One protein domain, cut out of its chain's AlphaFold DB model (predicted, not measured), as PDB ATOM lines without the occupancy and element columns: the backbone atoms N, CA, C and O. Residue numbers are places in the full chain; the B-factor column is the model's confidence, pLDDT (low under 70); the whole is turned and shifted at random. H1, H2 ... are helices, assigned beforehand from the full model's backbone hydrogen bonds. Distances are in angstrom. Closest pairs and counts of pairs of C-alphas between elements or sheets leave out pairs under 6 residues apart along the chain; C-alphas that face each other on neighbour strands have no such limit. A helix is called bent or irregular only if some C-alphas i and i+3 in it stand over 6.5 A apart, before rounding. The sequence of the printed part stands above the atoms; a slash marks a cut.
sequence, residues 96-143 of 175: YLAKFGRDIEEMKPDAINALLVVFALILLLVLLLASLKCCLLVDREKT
ATOM      1  N   TYR A  96       7.029  27.211  -7.002       59.75
ATOM      2  CA  TYR A  96       5.775  27.222  -6.264       59.75
ATOM      3  C   TYR A  96       5.935  27.447  -4.751       59.75
ATOM      4  O   TYR A  96       5.110  28.154  -4.210       59.75
ATOM      5  N   LEU A  97       6.979  26.959  -4.064       60.38
ATOM      6  CA  LEU A  97       7.219  27.243  -2.632       60.38
ATOM      7  C   LEU A  97       7.569  28.714  -2.386       60.38
ATOM      8  O   LEU A  97       7.097  29.318  -1.432       60.38
ATOM      9  N   ALA A  98       8.383  29.301  -3.268       61.09
ATOM     10  CA  ALA A  98       8.724  30.721  -3.187       61.09
ATOM     11  C   ALA A  98       7.524  31.625  -3.523       61.09
ATOM     12  O   ALA A  98       7.439  32.740  -3.021       61.09
ATOM     13  N   LYS A  99       6.608  31.150  -4.377       67.00
ATOM     14  CA  LYS A  99       5.329  31.816  -4.652       67.00
ATOM     15  C   LYS A  99       4.356  31.656  -3.477       67.00
ATOM     16  O   LYS A  99       3.839  32.647  -2.997       67.00
ATOM     17  N   PHE A 100       4.229  30.439  -2.956       69.94
ATOM     18  CA  PHE A 100       3.398  30.085  -1.807       69.94
ATOM     19  C   PHE A 100       3.763  30.889  -0.556       69.94
ATOM     20  O   PHE A 100       2.872  31.368   0.124       69.94
ATOM     21  N   GLY A 101       5.056  31.111  -0.289       65.75
ATOM     22  CA  GLY A 101       5.491  31.962   0.825       65.75
ATOM     23  C   GLY A 101       5.010  33.413   0.711       65.75
ATOM     24  O   GLY A 101       4.539  33.966   1.697       65.75
ATOM     25  N   ARG A 102       5.053  34.003  -0.493       65.88
ATOM     26  CA  ARG A 102       4.506  35.352  -0.731       65.88
ATOM     27  C   ARG A 102       2.984  35.380  -0.613       65.88
ATOM     28  O   ARG A 102       2.440  36.292  -0.011       65.88
ATOM     29  N   ASP A 103       2.317  34.353  -1.136       66.62
ATOM     30  CA  ASP A 103       0.857  34.236  -1.077       66.62
ATOM     31  C   ASP A 103       0.357  34.027   0.377       66.62
ATOM     32  O   ASP A 103      -0.761  34.420   0.699       66.62
ATOM     33  N   ILE A 104       1.179  33.448   1.268       66.69
ATOM     34  CA  ILE A 104       0.894  33.331   2.713       66.69
ATOM     35  C   ILE A 104       0.962  34.695   3.416       66.69
ATOM     36  O   ILE A 104       0.115  34.969   4.263       66.69
ATOM     37  N   GLU A 105       1.940  35.545   3.079       67.94
ATOM     38  CA  GLU A 105       2.104  36.877   3.693       67.94
ATOM     39  C   GLU A 105       0.960  37.841   3.338       67.94
ATOM     40  O   GLU A 105       0.649  38.742   4.115       67.94
ATOM     41  N   GLU A 106       0.299  37.633   2.198       70.31
ATOM     42  CA  GLU A 106      -0.806  38.472   1.715       70.31
ATOM     43  C   GLU A 106      -2.200  37.897   2.060       70.31
ATOM     44  O   GLU A 106      -3.233  38.490   1.738       70.31
ATOM     45  N   MET A 107      -2.267  36.737   2.726       70.69
ATOM     46  CA  MET A 107      -3.534  36.055   2.992       70.69
ATOM     47  C   MET A 107      -4.275  36.639   4.203       70.69
ATOM     48  O   MET A 107      -3.732  36.792   5.295       70.69
ATOM     49  N   LYS A 108      -5.577  36.902   4.032       75.06
ATOM     50  CA  LYS A 108      -6.471  37.348   5.112       75.06
ATOM     51  C   LYS A 108      -6.550  36.278   6.226       75.06
ATOM     52  O   LYS A 108      -6.667  35.095   5.893       75.06
ATOM     53  N   PRO A 109      -6.566  36.649   7.524       78.44
ATOM     54  CA  PRO A 109      -6.556  35.695   8.646       78.44
ATOM     55  C   PRO A 109      -7.679  34.646   8.591       78.44
ATOM     56  O   PRO A 109      -7.476  33.496   8.979       78.44
ATOM     57  N   ASP A 110      -8.836  35.003   8.030       79.19
ATOM     58  CA  ASP A 110      -9.980  34.101   7.856       79.19
ATOM     59  C   ASP A 110      -9.643  32.889   6.964       79.19
ATOM     60  O   ASP A 110     -10.090  31.768   7.215       79.19
ATOM     61  N   ALA A 111      -8.812  33.095   5.939       80.94
ATOM     62  CA  ALA A 111      -8.417  32.051   5.001       80.94
ATOM     63  C   ALA A 111      -7.339  31.123   5.585       80.94
ATOM     64  O   ALA A 111      -7.370  29.919   5.333       80.94
ATOM     65  N   ILE A 112      -6.439  31.657   6.417       83.56
ATOM     66  CA  ILE A 112      -5.435  30.867   7.143       83.56
ATOM     67  C   ILE A 112      -6.127  29.938   8.145       83.56
ATOM     68  O   ILE A 112      -5.818  28.748   8.195       83.56
ATOM     69  N   ASN A 113      -7.113  30.445   8.888       82.62
ATOM     70  CA  ASN A 113      -7.889  29.638   9.831       82.62
ATOM     71  C   ASN A 113      -8.651  28.508   9.125       82.62
ATOM     72  O   ASN A 113      -8.590  27.359   9.561       82.62
ATOM     73  N   ALA A 114      -9.312  28.805   8.002       89.06
ATOM     74  CA  ALA A 114      -9.974  27.783   7.195       89.06
ATOM     75  C   ALA A 114      -8.978  26.726   6.684       89.06
ATOM     76  O   ALA A 114      -9.245  25.526   6.762       89.06
ATOM     77  N   LEU A 115      -7.801  27.155   6.220       89.75
ATOM     78  CA  LEU A 115      -6.753  26.264   5.732       89.75
ATOM     79  C   LEU A 115      -6.210  25.351   6.844       89.75
ATOM     80  O   LEU A 115      -6.024  24.158   6.614       89.75
ATOM     81  N   LEU A 116      -6.019  25.881   8.057       89.00
ATOM     82  CA  LEU A 116      -5.597  25.107   9.228       89.00
ATOM     83  C   LEU A 116      -6.606  24.013   9.586       89.00
ATOM     84  O   LEU A 116      -6.204  22.877   9.840       89.00
ATOM     85  N   VAL A 117      -7.905  24.321   9.552       93.81
ATOM     86  CA  VAL A 117      -8.955  23.320   9.794       93.81
ATOM     87  C   VAL A 117      -8.916  22.233   8.723       93.81
ATOM     88  O   VAL A 117      -8.952  21.049   9.048       93.81
ATOM     89  N   VAL A 118      -8.779  22.607   7.449       95.00
ATOM     90  CA  VAL A 118      -8.697  21.639   6.346       95.00
ATOM     91  C   VAL A 118      -7.468  20.736   6.490       95.00
ATOM     92  O   VAL A 118      -7.596  19.519   6.365       95.00
ATOM     93  N   PHE A 119      -6.295  21.287   6.820       94.81
ATOM     94  CA  PHE A 119      -5.103  20.479   7.090       94.81
ATOM     95  C   PHE A 119      -5.305  19.534   8.278       94.81
ATOM     96  O   PHE A 119      -4.944  18.363   8.177       94.81
ATOM     97  N   ALA A 120      -5.916  19.997   9.370       95.31
ATOM     98  CA  ALA A 120      -6.211  19.159  10.529       95.31
ATOM     99  C   ALA A 120      -7.161  18.001  10.180       95.31
ATOM    100  O   ALA A 120      -6.904  16.863  10.570       95.31
ATOM    101  N   LEU A 121      -8.210  18.256   9.391       95.88
ATOM    102  CA  LEU A 121      -9.144  17.227   8.924       95.88
ATOM    103  C   LEU A 121      -8.461  16.203   8.011       95.88
ATOM    104  O   LEU A 121      -8.692  15.004   8.156       95.88
ATOM    105  N   ILE A 122      -7.596  16.657   7.100       96.44
ATOM    106  CA  ILE A 122      -6.824  15.771   6.221       96.44
ATOM    107  C   ILE A 122      -5.874  14.902   7.047       96.44
ATOM    108  O   ILE A 122      -5.820  13.694   6.836       96.44
ATOM    109  N   LEU A 123      -5.149  15.484   8.007       94.81
ATOM    110  CA  LEU A 123      -4.241  14.737   8.881       94.81
ATOM    111  C   LEU A 123      -4.995  13.706   9.725       94.81
ATOM    112  O   LEU A 123      -4.559  12.560   9.816       94.81
ATOM    113  N   LEU A 124      -6.150  14.080  10.281       95.19
ATOM    114  CA  LEU A 124      -7.017  13.171  11.029       95.19
ATOM    115  C   LEU A 124      -7.519  12.019  10.147       95.19
ATOM    116  O   LEU A 124      -7.469  10.862  10.558       95.19
ATOM    117  N   LEU A 125      -7.960  12.315   8.921       95.00
ATOM    118  CA  LEU A 125      -8.415  11.310   7.960       95.00
ATOM    119  C   LEU A 125      -7.282  10.357   7.563       95.00
ATOM    120  O   LEU A 125      -7.488   9.148   7.512       95.00
ATOM    121  N   VAL A 126      -6.078  10.877   7.315       94.19
ATOM    122  CA  VAL A 126      -4.896  10.064   6.989       94.19
ATOM    123  C   VAL A 126      -4.518   9.155   8.160       94.19
ATOM    124  O   VAL A 126      -4.253   7.973   7.941       94.19
ATOM    125  N   LEU A 127      -4.542   9.665   9.393       90.56
ATOM    126  CA  LEU A 127      -4.295   8.876  10.603       90.56
ATOM    127  C   LEU A 127      -5.350   7.780  10.789       90.56
ATOM    128  O   LEU A 127      -4.997   6.625  11.019       90.56
ATOM    129  N   LEU A 128      -6.632   8.105  10.609       91.06
ATOM    130  CA  LEU A 128      -7.730   7.142  10.696       91.06
ATOM    131  C   LEU A 128      -7.603   6.037   9.639       91.06
ATOM    132  O   LEU A 128      -7.754   4.858   9.950       91.06
ATOM    133  N   LEU A 129      -7.287   6.406   8.395       87.81
ATOM    134  CA  LEU A 129      -7.054   5.453   7.310       87.81
ATOM    135  C   LEU A 129      -5.834   4.566   7.584       87.81
ATOM    136  O   LEU A 129      -5.880   3.374   7.285       87.81
ATOM    137  N   ALA A 130      -4.766   5.109   8.173       87.50
ATOM    138  CA  ALA A 130      -3.609   4.326   8.593       87.50
ATOM    139  C   ALA A 130      -3.985   3.316   9.689       87.50
ATOM    140  O   ALA A 130      -3.659   2.137   9.562       87.50
ATOM    141  N   SER A 131      -4.746   3.732  10.706       84.75
ATOM    142  CA  SER A 131      -5.235   2.845  11.769       84.75
ATOM    143  C   SER A 131      -6.178   1.759  11.246       84.75
ATOM    144  O   SER A 131      -6.016   0.597  11.604       84.75
ATOM    145  N   LEU A 132      -7.107   2.091  10.344       78.25
ATOM    146  CA  LEU A 132      -7.997   1.119   9.693       78.25
ATOM    147  C   LEU A 132      -7.213   0.101   8.856       78.25
ATOM    148  O   LEU A 132      -7.529  -1.088   8.864       78.25
ATOM    149  N   LYS A 133      -6.167   0.549   8.155       79.81
ATOM    150  CA  LYS A 133      -5.301  -0.327   7.359       79.81
ATOM    151  C   LYS A 133      -4.451  -1.241   8.242       79.81
ATOM    152  O   LYS A 133      -4.291  -2.407   7.900       79.81
ATOM    153  N   CYS A 134      -3.984  -0.753   9.391       62.53
ATOM    154  CA  CYS A 134      -3.343  -1.581  10.413       62.53
ATOM    155  C   CYS A 134      -4.319  -2.606  11.019       62.53
ATOM    156  O   CYS A 134      -3.962  -3.774  11.124       62.53
ATOM    157  N   CYS A 135      -5.559  -2.221  11.347       62.44
ATOM    158  CA  CYS A 135      -6.577  -3.143  11.869       62.44
ATOM    159  C   CYS A 135      -6.942  -4.252  10.869       62.44
ATOM    160  O   CYS A 135      -6.959  -5.421  11.240       62.44
ATOM    161  N   LEU A 136      -7.152  -3.917   9.592       60.22
ATOM    162  CA  LEU A 136      -7.439  -4.911   8.547       60.22
ATOM    163  C   LEU A 136      -6.261  -5.865   8.284       60.22
ATOM    164  O   LEU A 136      -6.478  -7.014   7.902       60.22
ATOM    165  N   LEU A 137      -5.017  -5.414   8.476       58.53
ATOM    166  CA  LEU A 137      -3.840  -6.287   8.403       58.53
ATOM    167  C   LEU A 137      -3.752  -7.229   9.613       58.53
ATOM    168  O   LEU A 137      -3.458  -8.406   9.425       58.53
ATOM    169  N   VAL A 138      -4.082  -6.746  10.817       56.41
ATOM    170  CA  VAL A 138      -4.151  -7.569  12.038       56.41
ATOM    171  C   VAL A 138      -5.262  -8.628  11.953       56.41
ATOM    172  O   VAL A 138      -5.071  -9.746  12.429       56.41
ATOM    173  N   ASP A 139      -6.397  -8.339  11.310       46.72
ATOM    174  CA  ASP A 139      -7.453  -9.342  11.090       46.72
ATOM    175  C   ASP A 139      -7.091 -10.377  10.009       46.72
ATOM    176  O   ASP A 139      -7.483 -11.541  10.116       46.72
ATOM    177  N   ARG A 140      -6.276 -10.014   9.005       47.53
ATOM    178  CA  ARG A 140      -5.824 -10.957   7.966       47.53
ATOM    179  C   ARG A 140      -4.891 -12.045   8.514       47.53
ATOM    180  O   ARG A 140      -4.918 -13.167   8.007       47.53
ATOM    181  N   GLU A 141      -4.104 -11.754   9.551       49.84
ATOM    182  CA  GLU A 141      -3.266 -12.765  10.222       49.84
ATOM    183  C   GLU A 141      -4.081 -13.754  11.073       49.84
ATOM    184  O   GLU A 141      -3.679 -14.909  11.215       49.84
ATOM    185  N   LYS A 142      -5.260 -13.369  11.580       47.09
ATOM    186  CA  LYS A 142      -6.088 -14.246  12.432       47.09
ATOM    187  C   LYS A 142      -6.867 -15.312  11.656       47.09
ATOM    188  O   LYS A 142      -7.197 -16.349  12.222       47.09
ATOM    189  N   THR A 143      -7.123 -15.115  10.361       44.75
ATOM    190  CA  THR A 143      -7.821 -16.103   9.511       44.75
ATOM    191  C   THR A 143      -6.907 -17.164   8.882       44.75
ATOM    192  O   THR A 143      -7.402 -18.079   8.231       44.75
TER     193      THR A 143
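Overview. This is residues 96 to 143 of the 175 residues of an uncharacterized protein of Theobroma cacao (UniProt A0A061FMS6). One long straight helix, H2, makes nearly the whole length, and a short helix, H1, is set at an angle at its beginning, so that the two make a lopsided L with residues 106 to 108 at the corner. H1 and H2 do not pack side by side, and most of H2 sticks out alone. The printed part has 48 residues with two named helices, H1 then H2, and no named strand; the class is all helix. The whole is extended, with a radius of gyration of the C-alphas of 17.9 A and spans of 55 by 22 by 6 A.

Along the chain. H1 is residues 96 to 105, 14.3 A from first to last C-alpha, and begins with C-alpha 96 at (5.775, 27.222, -6.264). H2 is residues 109 to 142, 50.1 A long, from C-alpha 109 at (-6.556, 35.695, 8.646) to C-alpha 142 at (-6.088, -14.246, 12.432). Along H2 the y coordinate changes most. Neither helix is bent or irregular.

Arrangement. Residues 106 to 108 form a tight link from H1 to H2. H1 and H2 are apart, but only just: their closest C-alphas are 8.1 A apart. Residues 96 to 103 of H1 stand free, and so do residues 105 to 111, of which 109 to 111 belong to H2, and residues 113 to 143, of which 113 to 142 belong to H2. Of the O i to N i+4 pairs, 5 of 6 in H1 and 29 of 30 in H2 are within hydrogen-bond range.

Size, cuts and confidence. The two C-alphas farthest apart, those of Glu 106 and Thr 143, are 55.6 A from each other. The printed part has no cut. The mean pLDDT of the printed part is 75.5; residues 96 to 105 and 134 to 143 are under 70, a low confidence.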